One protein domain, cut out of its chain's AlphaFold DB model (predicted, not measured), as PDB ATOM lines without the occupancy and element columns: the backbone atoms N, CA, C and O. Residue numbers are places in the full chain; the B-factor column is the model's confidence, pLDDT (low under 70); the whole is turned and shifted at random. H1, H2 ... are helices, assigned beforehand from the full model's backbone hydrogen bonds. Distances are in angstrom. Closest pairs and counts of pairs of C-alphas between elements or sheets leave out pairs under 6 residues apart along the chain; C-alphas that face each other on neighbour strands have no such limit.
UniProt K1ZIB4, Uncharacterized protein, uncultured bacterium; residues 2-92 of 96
ATOM      1  N   ARG A   2      -3.928  28.595  -0.251       65.81
ATOM      2  CA  ARG A   2      -4.581  29.822  -0.767       65.81
ATOM      3  C   ARG A   2      -4.271  30.145  -2.234       65.81
ATOM      4  O   ARG A   2      -5.180  30.506  -2.971       65.81
ATOM      5  N   ASP A   3      -3.030  29.949  -2.669       82.06
ATOM      6  CA  ASP A   3      -2.650  30.222  -4.063       82.06
ATOM      7  C   ASP A   3      -3.183  29.177  -5.048       82.06
ATOM      8  O   ASP A   3      -3.335  29.472  -6.227       82.06
ATOM      9  N   ALA A   4      -3.516  27.970  -4.574       89.88
ATOM     10  CA  ALA A   4      -4.066  26.921  -5.428       89.88
ATOM     11  C   ALA A   4      -5.467  27.291  -5.924       89.88
ATOM     12  O   ALA A   4      -5.719  27.193  -7.116       89.88
ATOM     13  N   PHE A   5      -6.328  27.814  -5.046       91.62
ATOM     14  CA  PHE A   5      -7.663  28.279  -5.434       91.62
ATOM     15  C   PHE A   5      -7.618  29.465  -6.399       91.62
ATOM     16  O   PHE A   5      -8.408  29.529  -7.330       91.62
ATOM     17  N   LYS A   6      -6.678  30.399  -6.206       91.94
ATOM     18  CA  LYS A   6      -6.510  31.524  -7.136       91.94
ATOM     19  C   LYS A   6      -6.052  31.061  -8.516       91.94
ATOM     20  O   LYS A   6      -6.524  31.602  -9.504       91.94
ATOM     21  N   ARG A   7      -5.151  30.074  -8.583       95.19
ATOM     22  CA  ARG A   7      -4.741  29.469  -9.859       95.19
ATOM     23  C   ARG A   7      -5.888  28.716 -10.517       95.19
ATOM     24  O   ARG A   7      -6.119  28.945 -11.693       95.19
ATOM     25  N   LYS A   8      -6.632  27.912  -9.751       96.19
ATOM     26  CA  LYS A   8      -7.798  27.194 -10.273       96.19
ATOM     27  C   LYS A   8      -8.840  28.171 -10.816       96.19
ATOM     28  O   LYS A   8      -9.295  27.993 -11.922       96.19
ATOM     29  N   LEU A   9      -9.092  29.295 -10.140       96.69
ATOM     30  CA  LEU A   9     -10.022  30.315 -10.648       96.69
ATOM     31  C   LEU A   9      -9.618  30.874 -12.024       96.69
ATOM     32  O   LEU A   9     -10.487  31.217 -12.814       96.69
ATOM     33  N   VAL A  10      -8.315  31.007 -12.293       96.94
ATOM     34  CA  VAL A  10      -7.816  31.448 -13.607       96.94
ATOM     35  C   VAL A  10      -7.985  30.347 -14.657       96.94
ATOM     36  O   VAL A  10      -8.315  30.661 -15.793       96.94
ATOM     37  N   GLU A  11      -7.776  29.089 -14.272       97.06
ATOM     38  CA  GLU A  11      -7.990  27.901 -15.109       97.06
ATOM     39  C   GLU A  11      -9.465  27.768 -15.515       97.06
ATOM     40  O   GLU A  11      -9.750  27.866 -16.701       97.06
ATOM     41  N   GLU A  12     -10.396  27.738 -14.553       97.88
ATOM     42  CA  GLU A  12     -11.839  27.619 -14.839       97.88
ATOM     43  C   GLU A  12     -12.352  28.791 -15.692       97.88
ATOM     44  O   GLU A  12     -13.212  28.653 -16.555       97.88
ATOM     45  N   ALA A  13     -11.821  30.000 -15.466       97.50
ATOM     46  CA  ALA A  13     -12.183  31.160 -16.277       97.50
ATOM     47  C   ALA A  13     -11.702  31.032 -17.732       97.50
ATOM     48  O   ALA A  13     -12.360  31.550 -18.637       97.50
ATOM     49  N   GLN A  14     -10.564  30.369 -17.953       97.88
ATOM     50  CA  GLN A  14     -10.066  30.058 -19.288       97.88
ATOM     51  C   GLN A  14     -10.905  28.947 -19.934       97.88
ATOM     52  O   GLN A  14     -11.247  29.063 -21.106       97.88
ATOM     53  N   GLU A  15     -11.325  27.939 -19.173       97.56
ATOM     54  CA  GLU A  15     -12.216  26.880 -19.660       97.56
ATOM     55  C   GLU A  15     -13.595  27.444 -20.053       97.56
ATOM     56  O   GLU A  15     -14.080  27.169 -21.149       97.56
ATOM     57  N   VAL A  16     -14.165  28.373 -19.270       98.19
ATOM     58  CA  VAL A  16     -15.375  29.132 -19.662       98.19
ATOM     59  C   VAL A  16     -15.182  29.882 -20.984       98.19
ATOM     60  O   VAL A  16     -16.114  29.970 -21.785       98.19
ATOM     61  N   HIS A  17     -14.002  30.463 -21.212       96.88
ATOM     62  CA  HIS A  17     -13.688  31.152 -22.466       96.88
ATOM     63  C   HIS A  17     -13.596  30.176 -23.650       96.88
ATOM     64  O   HIS A  17     -14.035  30.508 -24.753       96.88
ATOM     65  N   ASP A  18     -13.045  28.987 -23.420       97.50
ATOM     66  CA  ASP A  18     -12.802  27.979 -24.451       97.50
ATOM     67  C   ASP A  18     -14.022  27.065 -24.696       97.50
ATOM     68  O   ASP A  18     -14.068  26.355 -25.699       97.50
ATOM     69  N   ALA A  19     -15.049  27.120 -23.844       97.88
ATOM     70  CA  ALA A  19     -16.286  26.364 -24.004       97.88
ATOM     71  C   ALA A  19     -17.052  26.765 -25.281       97.88
ATOM     72  O   ALA A  19     -17.384  27.933 -25.514       97.88
ATOM     73  N   HIS A  20     -17.396  25.780 -26.113       97.56
ATOM     74  CA  HIS A  20     -18.038  26.008 -27.414       97.56
ATOM     75  C   HIS A  20     -19.487  25.527 -27.460       97.56
ATOM     76  O   HIS A  20     -20.269  25.951 -28.318       97.56
ATOM     77  N   THR A  21     -19.867  24.647 -26.537       97.88
ATOM     78  CA  THR A  21     -21.217  24.102 -26.446       97.88
ATOM     79  C   THR A  21     -21.927  24.560 -25.177       97.88
ATOM     80  O   THR A  21     -21.326  24.956 -24.183       97.88
ATOM     81  N   ARG A  22     -23.263  24.507 -25.198       97.44
ATOM     82  CA  ARG A  22     -24.070  24.832 -24.016       97.44
ATOM     83  C   ARG A  22     -23.780  23.909 -22.819       97.44
ATOM     84  O   ARG A  22     -23.759  24.441 -21.714       97.44
ATOM     85  N   PRO A  23     -23.617  22.582 -22.989       98.31
ATOM     86  CA  PRO A  23     -23.220  21.705 -21.891       98.31
ATOM     87  C   PRO A  23     -21.874  22.095 -21.278       98.31
ATOM     88  O   PRO A  23     -21.850  22.328 -20.077       98.31
ATOM     89  N   GLU A  24     -20.831  22.274 -22.098       97.75
ATOM     90  CA  GLU A  24     -19.504  22.723 -21.635       97.75
ATOM     91  C   GLU A  24     -19.623  24.049 -20.876       97.75
ATOM     92  O   GLU A  24     -19.250  24.138 -19.719       97.75
ATOM     93  N   MET A  25     -20.287  25.058 -21.450       98.06
ATOM     94  CA  MET A  25     -20.481  26.354 -20.785       98.06
ATOM     95  C   MET A  25     -21.156  26.233 -19.408       98.06
ATOM     96  O   MET A  25     -20.858  27.007 -18.505       98.06
ATOM     97  N   ILE A  26     -22.107  25.308 -19.235       98.06
ATOM     98  CA  ILE A  26     -22.765  25.093 -17.938       98.06
ATOM     99  C   ILE A  26     -21.811  24.421 -16.945       98.06
ATOM    100  O   ILE A  26     -21.841  24.786 -15.772       98.06
ATOM    101  N   GLU A  27     -21.013  23.461 -17.409       98.12
ATOM    102  CA  GLU A  27     -20.013  22.740 -16.617       98.12
ATOM    103  C   GLU A  27     -18.937  23.699 -16.099       98.12
ATOM    104  O   GLU A  27     -18.839  23.895 -14.889       98.12
ATOM    105  N   GLU A  28     -18.285  24.446 -16.990       98.50
ATOM    106  CA  GLU A  28     -17.198  25.352 -16.598       98.50
ATOM    107  C   GLU A  28     -17.694  26.500 -15.695       98.50
ATOM    108  O   GLU A  28     -17.034  26.923 -14.744       98.50
ATOM    109  N   LEU A  29     -18.915  27.006 -15.920       98.06
ATOM    110  CA  LEU A  29     -19.517  27.993 -15.015       98.06
ATOM    111  C   LEU A  29     -19.824  27.411 -13.628       98.06
ATOM    112  O   LEU A  29     -19.791  28.154 -12.640       98.06
ATOM    113  N   ALA A  30     -20.163  26.123 -13.541       97.88
ATOM    114  CA  ALA A  30     -20.364  25.451 -12.264       97.88
ATOM    115  C   ALA A  30     -19.030  25.285 -11.522       97.88
ATOM    116  O   ALA A  30     -18.977  25.561 -10.320       97.88
ATOM    117  N   ASP A  31     -17.953  24.959 -12.231       97.81
ATOM    118  CA  ASP A  31     -16.624  24.824 -11.633       97.81
ATOM    119  C   ASP A  31     -16.065  26.174 -11.156       97.81
ATOM    120  O   ASP A  31     -15.556  26.279 -10.030       97.81
ATOM    121  N   VAL A  32     -16.307  27.270 -11.891       97.88
ATOM    122  CA  VAL A  32     -16.044  28.637 -11.393       97.88
ATOM    123  C   VAL A  32     -16.760  28.897 -10.059       97.88
ATOM    124  O   VAL A  32     -16.173  29.495  -9.147       97.88
ATOM    125  N   LEU A  33     -18.021  28.475  -9.915       96.06
ATOM    126  CA  LEU A  33     -18.773  28.657  -8.669       96.06
ATOM    127  C   LEU A  33     -18.192  27.822  -7.521       96.06
ATOM    128  O   LEU A  33     -18.041  28.356  -6.421       96.06
ATOM    129  N   GLU A  34     -17.798  26.572  -7.771       96.50
ATOM    130  CA  GLU A  34     -17.159  25.712  -6.764       96.50
ATOM    131  C   GLU A  34     -15.844  26.330  -6.259       96.50
ATOM    132  O   GLU A  34     -15.578  26.386  -5.050       96.50
ATOM    133  N   VAL A  35     -15.035  26.892  -7.164       96.19
ATOM    134  CA  VAL A  35     -13.794  27.582  -6.789       96.19
ATOM    135  C   VAL A  35     -14.073  28.844  -5.968       96.19
ATOM    136  O   VAL A  35     -13.369  29.102  -4.981       96.19
ATOM    137  N   ILE A  36     -15.097  29.627  -6.322       94.62
ATOM    138  CA  ILE A  36     -15.524  30.801  -5.543       94.62
ATOM    139  C   ILE A  36     -15.965  30.384  -4.136       94.62
ATOM    140  O   ILE A  36     -15.546  31.013  -3.160       94.62
ATOM    141  N   ASP A  37     -16.746  29.314  -4.007       94.06
ATOM    142  CA  ASP A  37     -17.186  28.790  -2.714       94.06
ATOM    143  C   ASP A  37     -16.000  28.315  -1.863       94.06
ATOM    144  O   ASP A  37     -15.926  28.603  -0.660       94.06
ATOM    145  N   GLY A  38     -15.022  27.645  -2.475       93.88
ATOM    146  CA  GLY A  38     -13.766  27.269  -1.826       93.88
ATOM    147  C   GLY A  38     -12.966  28.476  -1.323       93.88
ATOM    148  O   GLY A  38     -12.510  28.493  -0.173       93.88
ATOM    149  N   LEU A  39     -12.845  29.526  -2.144       93.88
ATOM    150  CA  LEU A  39     -12.196  30.785  -1.760       93.88
ATOM    151  C   LEU A  39     -12.911  31.459  -0.589       93.88
ATOM    152  O   LEU A  39     -12.246  31.886   0.358       93.88
ATOM    153  N   CYS A  40     -14.242  31.516  -0.621       93.75
ATOM    154  CA  CYS A  40     -15.058  32.061   0.460       93.75
ATOM    155  C   CYS A  40     -14.758  31.359   1.787       93.75
ATOM    156  O   CYS A  40     -14.398  32.009   2.772       93.75
ATOM    157  N   LYS A  41     -14.803  30.021   1.786       92.81
ATOM    158  CA  LYS A  41     -14.534  29.189   2.968       92.81
ATOM    159  C   LYS A  41     -13.133  29.428   3.535       92.81
ATOM    160  O   LYS A  41     -12.984  29.607   4.738       92.81
ATOM    161  N   VAL A  42     -12.103  29.468   2.684       93.06
ATOM    162  CA  VAL A  42     -10.703  29.638   3.123       93.06
ATOM    163  C   VAL A  42     -10.404  31.051   3.633       93.06
ATOM    164  O   VAL A  42      -9.511  31.222   4.464       93.06
ATOM    165  N   GLN A  43     -11.116  32.065   3.137       91.94
ATOM    166  CA  GLN A  43     -10.917  33.465   3.532       91.94
ATOM    167  C   GLN A  43     -11.880  33.926   4.634       91.94
ATOM    168  O   GLN A  43     -11.749  35.050   5.110       91.94
ATOM    169  N   GLY A  44     -12.837  33.086   5.042       94.56
ATOM    170  CA  GLY A  44     -13.877  33.472   5.997       94.56
ATOM    171  C   GLY A  44     -14.833  34.531   5.443       94.56
ATOM    172  O   GLY A  44     -15.371  35.319   6.212       94.56
ATOM    173  N   ILE A  45     -15.016  34.566   4.121       95.62
ATOM    174  CA  ILE A  45     -15.921  35.493   3.435       95.62
ATOM    175  C   ILE A  45     -17.254  34.782   3.231       95.62
ATOM    176  O   ILE A  45     -17.297  33.663   2.720       95.62
ATOM    177  N   SER A  46     -18.357  35.423   3.599       94.31
ATOM    178  CA  SER A  46     -19.689  34.908   3.300       94.31
ATOM    179  C   SER A  46     -20.101  35.240   1.866       94.31
ATOM    180  O   SER A  46     -19.801  36.304   1.318       94.31
ATOM    181  N   PHE A  47     -20.899  34.359   1.266       88.50
ATOM    182  CA  PHE A  47     -21.473  34.627  -0.051       88.50
ATOM    183  C   PHE A  47     -22.348  35.899  -0.050       88.50
ATOM    184  O   PHE A  47     -22.395  36.641  -1.031       88.50
ATOM    185  N   ALA A  48     -22.993  36.212   1.081       92.38
ATOM    186  CA  ALA A  48     -23.787  37.425   1.253       92.38
ATOM    187  C   ALA A  48     -22.952  38.710   1.105       92.38
ATOM    188  O   ALA A  48     -23.409  39.655   0.458       92.38
ATOM    189  N   GLU A  49     -21.726  38.735   1.637       94.81
ATOM    190  CA  GLU A  49     -20.798  39.862   1.471       94.81
ATOM    191  C   GLU A  49     -20.431  40.078  -0.003       94.81
ATOM    192  O   GLU A  49     -20.443  41.213  -0.487       94.81
ATOM    193  N   ILE A  50     -20.201  38.995  -0.755       92.69
ATOM    194  CA  ILE A  50     -19.931  39.068  -2.199       92.69
ATOM    195  C   ILE A  50     -21.133  39.645  -2.949       92.69
ATOM    196  O   ILE A  50     -20.978  40.544  -3.781       92.69
ATOM    197  N   ILE A  51     -22.343  39.171  -2.648       91.06
ATOM    198  CA  ILE A  51     -23.565  39.669  -3.288       91.06
ATOM    199  C   ILE A  51     -23.812  41.145  -2.951       91.06
ATOM    200  O   ILE A  51     -24.186  41.915  -3.840       91.06
ATOM    201  N   ALA A  52     -23.575  41.564  -1.706       92.56
ATOM    202  CA  ALA A  52     -23.675  42.965  -1.307       92.56
ATOM    203  C   ALA A  52     -22.680  43.840  -2.090       92.56
ATOM    204  O   ALA A  52     -23.080  44.845  -2.684       92.56
ATOM    205  N   ALA A  53     -21.417  43.415  -2.191       90.44
ATOM    206  CA  ALA A  53     -20.398  44.108  -2.977       90.44
ATOM    207  C   ALA A  53     -20.748  44.172  -4.478       90.44
ATOM    208  O   ALA A  53     -20.572  45.218  -5.111       90.44
ATOM    209  N   LYS A  54     -21.293  43.089  -5.055       86.75
ATOM    210  CA  LYS A  54     -21.765  43.044  -6.451       86.75
ATOM    211  C   LYS A  54     -22.900  44.043  -6.694       86.75
ATOM    212  O   LYS A  54     -22.864  44.772  -7.685       86.75
ATOM    213  N   LYS A  55     -23.885  44.110  -5.791       87.31
ATOM    214  CA  LYS A  55     -25.011  45.059  -5.872       87.31
ATOM    215  C   LYS A  55     -24.544  46.509  -5.756       87.31
ATOM    216  O   LYS A  55     -24.951  47.330  -6.572       87.31
ATOM    217  N   ALA A  56     -23.660  46.809  -4.803       87.50
ATOM    218  CA  ALA A  56     -23.107  48.151  -4.625       87.50
ATOM    219  C   ALA A  56     -22.341  48.622  -5.872       87.50
ATOM    220  O   ALA A  56     -22.594  49.714  -6.374       87.50
ATOM    221  N   LYS A  57     -21.473  47.769  -6.440       82.94
ATOM    222  CA  LYS A  57     -20.766  48.072  -7.698       82.94
ATOM    223  C   LYS A  57     -21.721  48.296  -8.863       82.94
ATOM    224  O   LYS A  57     -21.511  49.219  -9.639       82.94
ATOM    225  N   ARG A  58     -22.768  47.474  -8.970       83.06
ATOM    226  CA  ARG A  58     -23.777  47.615 -10.020       83.06
ATOM    227  C   ARG A  58     -24.538  48.938  -9.925       83.06
ATOM    228  O   ARG A  58     -24.862  49.506 -10.960       83.06
ATOM    229  N   ALA A  59     -24.803  49.422  -8.713       78.25
ATOM    230  CA  ALA A  59     -25.437  50.717  -8.492       78.25
ATOM    231  C   ALA A  59     -24.495  51.904  -8.782       78.25
ATOM    232  O   ALA A  59     -24.947  52.899  -9.333       78.25
ATOM    233  N   ASP A  60     -23.203  51.797  -8.442       77.69
ATOM    234  CA  ASP A  60     -22.205  52.867  -8.651       77.69
ATOM    235  C   ASP A  60     -21.723  52.967 -10.109       77.69
ATOM    236  O   ASP A  60     -21.558  54.062 -10.640       77.69
ATOM    237  N   ARG A  61     -21.481  51.826 -10.767       75.44
ATOM    238  CA  ARG A  61     -20.770  51.753 -12.061       75.44
ATOM    239  C   ARG A  61     -21.558  51.070 -13.177       75.44
ATOM    240  O   ARG A  61     -21.042  50.940 -14.281       75.44
ATOM    241  N   GLY A  62     -22.777  50.614 -12.900       71.12
ATOM    242  CA  GLY A  62     -23.525  49.746 -13.808       71.12
ATOM    243  C   GLY A  62     -23.105  48.273 -13.707       71.12
ATOM    244  O   GLY A  62     -22.137  47.907 -13.037       71.12
ATOM    245  N   GLY A  63     -23.896  47.391 -14.319       72.06
ATOM    246  CA  GLY A  63     -23.639  45.949 -14.361       72.06
ATOM    247  C   GLY A  63     -23.051  45.504 -15.699       72.06
ATOM    248  O   GLY A  63     -23.125  46.224 -16.685       72.06
ATOM    249  N   PHE A  64     -22.548  44.272 -15.754       72.00
ATOM    250  CA  PHE A  64     -22.037  43.650 -16.982       72.00
ATOM    251  C   PHE A  64     -23.153  42.981 -17.813       72.00
ATOM    252  O   PHE A  64     -22.974  41.904 -18.363       72.00
ATOM    253  N   GLU A  65     -24.357  43.559 -17.851       64.06
ATOM    254  CA  GLU A  65     -25.512  42.907 -18.502       64.06
ATOM    255  C   GLU A  65     -25.511  43.001 -20.028       64.06
ATOM    256  O   GLU A  65     -26.217  42.241 -20.679       64.06
ATOM    257  N   GLN A  66     -24.714  43.898 -20.605       57.41
ATOM    258  CA  GLN A  66     -24.615  44.067 -22.059       57.41
ATOM    259  C   GLN A  66     -23.262  43.615 -22.626       57.41
ATOM    260  O   GLN A  66     -22.978  43.871 -23.790       57.41
ATOM    261  N   GLY A  67     -22.392  43.009 -21.806       59.97
ATOM    262  CA  GLY A  67     -21.001  42.746 -22.197       59.97
ATOM    263  C   GLY A  67     -20.172  44.019 -22.430       59.97
ATOM    264  O   GLY A  67     -19.046  43.948 -22.907       59.97
ATOM    265  N   ILE A  68     -20.723  45.190 -22.094       53.72
ATOM    266  CA  ILE A  68     -20.045  46.477 -22.197       53.72
ATOM    267  C   ILE A  68     -19.141  46.613 -20.976       53.72
ATOM    268  O   ILE A  68     -19.615  46.688 -19.839       53.72
ATOM    269  N   TYR A  69     -17.836  46.636 -21.217       61.56
ATOM    270  CA  TYR A  69     -16.850  47.084 -20.247       61.56
ATOM    271  C   TYR A  69     -16.402  48.499 -20.600       61.56
ATOM    272  O   TYR A  69     -16.464  48.934 -21.750       61.56
ATOM    273  N   VAL A  70     -15.977  49.235 -19.580       62.81
ATOM    274  CA  VAL A  70     -15.356  50.542 -19.767       62.81
ATOM    275  C   VAL A  70     -13.906  50.299 -20.157       62.81
ATOM    276  O   VAL A  70     -13.130  49.829 -19.328       62.81
ATOM    277  N   ASP A  71     -13.577  50.586 -21.411       66.06
ATOM    278  CA  ASP A  71     -12.217  50.471 -21.941       66.06
ATOM    279  C   ASP A  71     -11.358  51.679 -21.526       66.06
ATOM    280  O   ASP A  71     -10.291  51.525 -20.943       66.06
ATOM    281  N   THR A  72     -11.878  52.898 -21.711       72.19
ATOM    282  CA  THR A  72     -11.221  54.153 -21.313       72.19
ATOM    283  C   THR A  72     -12.239  55.127 -20.713       72.19
ATOM    284  O   THR A  72     -13.397  55.171 -21.135       72.19
ATOM    285  N   VAL A  73     -11.823  55.925 -19.724       77.38
ATOM    286  CA  VAL A  73     -12.616  57.034 -19.174       77.38
ATOM    287  C   VAL A  73     -11.854  58.332 -19.390       77.38
ATOM    288  O   VAL A  73     -10.730  58.464 -18.918       77.38
ATOM    289  N   HIS A  74     -12.483  59.303 -20.049       79.00
ATOM    290  CA  HIS A  74     -11.972  60.670 -20.109       79.00
ATOM    291  C   HIS A  74     -12.540  61.466 -18.936       79.00
ATOM    292  O   HIS A  74     -13.746  61.440 -18.683       79.00
ATOM    293  N   MET A  75     -11.666  62.143 -18.201       79.44
ATOM    294  CA  MET A  75     -12.037  62.994 -17.077       79.44
ATOM    295  C   MET A  75     -11.247  64.293 -17.168       79.44
ATOM    296  O   MET A  75     -10.065  64.255 -17.507       79.44
ATOM    297  N   ASP A  76     -11.887  65.410 -16.838       80.31
ATOM    298  CA  ASP A  76     -11.188  66.676 -16.628       80.31
ATOM    299  C   ASP A  76     -10.296  66.585 -15.380       80.31
ATOM    300  O   ASP A  76     -10.588  65.839 -14.437       80.31
ATOM    301  N   ASP A  77      -9.203  67.348 -15.357       74.62
ATOM    302  CA  ASP A  77      -8.220  67.303 -14.265       74.62
ATOM    303  C   ASP A  77      -8.788  67.726 -12.903       74.62
ATOM    304  O   ASP A  77      -8.257  67.335 -11.860       74.62
ATOM    305  N   ASP A  78      -9.878  68.492 -12.894       81.00
ATOM    306  CA  ASP A  78     -10.587  68.927 -11.691       81.00
ATOM    307  C   ASP A  78     -11.616  67.899 -11.183       81.00
ATOM    308  O   ASP A  78     -12.259  68.107 -10.147       81.00
ATOM    309  N   ASN A  79     -11.762  66.754 -11.862       81.31
ATOM    310  CA  ASN A  79     -12.707  65.726 -11.462       81.31
ATOM    311  C   ASN A  79     -12.309  65.119 -10.109       81.31
ATOM    312  O   ASN A  79     -11.248  64.514  -9.952       81.31
ATOM    313  N   ALA A  80     -13.220  65.178  -9.134       78.31
ATOM    314  CA  ALA A  80     -12.997  64.647  -7.788       78.31
ATOM    315  C   ALA A  80     -12.624  63.147  -7.755       78.31
ATOM    316  O   ALA A  80     -12.026  62.678  -6.785       78.31
ATOM    317  N   LYS A  81     -12.955  62.379  -8.804       78.25
ATOM    318  CA  LYS A  81     -12.589  60.961  -8.940       78.25
ATOM    319  C   LYS A  81     -11.231  60.741  -9.622       78.25
ATOM    320  O   LYS A  81     -10.736  59.618  -9.567       78.25
ATOM    321  N   ALA A  82     -10.583  61.761 -10.192       80.75
ATOM    322  CA  ALA A  82      -9.271  61.621 -10.835       80.75
ATOM    323  C   ALA A  82      -8.207  61.103  -9.849       80.75
ATOM    324  O   ALA A  82      -7.452  60.182 -10.161       80.75
ATOM    325  N   HIS A  83      -8.227  61.600  -8.606       80.50
ATOM    326  CA  HIS A  83      -7.363  61.093  -7.534       80.50
ATOM    327  C   HIS A  83      -7.573  59.601  -7.240       80.50
ATOM    328  O   HIS A  83      -6.608  58.895  -6.958       80.50
ATOM    329  N   TYR A  84      -8.810  59.097  -7.327       83.19
ATOM    330  CA  TYR A  84      -9.104  57.681  -7.099       83.19
ATOM    331  C   TYR A  84      -8.441  56.791  -8.158       83.19
ATOM    332  O   TYR A  84      -7.804  55.801  -7.800       83.19
ATOM    333  N   TYR A  85      -8.533  57.149  -9.439       82.50
ATOM    334  CA  TYR A  85      -7.923  56.358 -10.513       82.50
ATOM    335  C   TYR A  85      -6.392  56.438 -10.484       82.50
ATOM    336  O   TYR A  85      -5.733  55.400 -10.517       82.50
ATOM    337  N   ARG A  86      -5.830  57.636 -10.266       84.00
ATOM    338  CA  ARG A  86      -4.376  57.837 -10.125       84.00
ATOM    339  C   ARG A  86      -3.775  57.139  -8.897       84.00
ATOM    340  O   ARG A  86      -2.578  56.873  -8.874       84.00
ATOM    341  N   SER A  87      -4.582  56.802  -7.886       87.00
ATOM    342  CA  SER A  87      -4.116  56.070  -6.695       87.00
ATOM    343  C   SER A  87      -3.812  54.583  -6.940       87.00
ATOM    344  O   SER A  87      -3.193  53.948  -6.089       87.00
ATOM    345  N   ALA A  88      -4.230  54.021  -8.081       83.44
ATOM    346  CA  ALA A  88      -4.021  52.614  -8.428       83.44
ATOM    347  C   ALA A  88      -3.562  52.454  -9.895       83.44
ATOM    348  O   ALA A  88      -4.297  51.880 -10.704       83.44
ATOM    349  N   PRO A  89      -2.354  52.938 -10.247       82.94
ATOM    350  CA  PRO A  89      -1.881  53.009 -11.633       82.94
ATOM    351  C   PRO A  89      -1.722  51.636 -12.299       82.94
ATOM    352  O   PRO A  89      -2.002  51.506 -13.485       82.94
ATOM    353  N   ASP A  90      -1.393  50.587 -11.537       80.31
ATOM    354  CA  ASP A  90      -1.325  49.206 -12.052       80.31
ATOM    355  C   ASP A  90      -2.686  48.688 -12.548       80.31
ATOM    356  O   ASP A  90      -2.765  47.741 -13.329       80.31
ATOM    357  N   LYS A  91      -3.778  49.286 -12.057       72.56
ATOM    358  CA  LYS A  91      -5.154  48.909 -12.387       72.56
ATOM    359  C   LYS A  91      -5.815  49.876 -13.370       72.56
ATOM    360  O   LYS A  91      -6.719  49.466 -14.091       72.56
ATOM    361  N   TYR A  92      -5.398  51.138 -13.363       82.56
ATOM    362  CA  TYR A  92      -5.929  52.213 -14.197       82.56
ATOM    363  C   TYR A  92      -4.760  53.019 -14.783       82.56
ATOM    364  O   TYR A  92      -4.464  54.107 -14.284       82.56
TER     365      TYR A  92
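What this domain is: This is residues 2 to 92 of the 96 residues of an uncharacterized protein of uncultured bacterium (UniProt K1ZIB4). The long helix H2 and H1 lie side by side as a helical hairpin, and H3 turns off near the end of H2; beyond H3 a long loop leads to the short H4, far from the hairpin. The printed part has 91 residues with four named helices, H1 to H4 in order, and no named strand: all helix. It is loose, with a radius of gyration of the C-alphas of 16.8 A and spans of 48 by 33 by 24 A.

How they stand to each other: H2, residues 22 to 43, touches H1, residues 2 to 18, at a shallow tilt of 16 degrees, opposite ways; their closest C-alphas, of Glu 28 and Val 16, are 5.2 A apart. H3, residues 47 to 61, is close to H2 but not clearly touching, the closest C-alphas, of Cys 40 and Phe 47, being 6.9 A apart; at 71 degrees they are only just about perpendicular. H4, residues 82 to 86, is apart from H1, H2 and H3. Every O i to N i+4 pair is within hydrogen-bond range in H2, H3 and H4, and 12 of 13 in H1.

Where its parts are: H2 is 31.7 A long, H1 25.1 A, H3 20.9 A. C-alpha 2 is at (-4.581, 29.822, -0.767), C-alpha 86 at (-4.376, 57.837, -10.125).

The domain as a whole: The printed part has no cut. The H3 to H4 link is long. Residue 2 and residues 65 to 71 have pLDDT under 70.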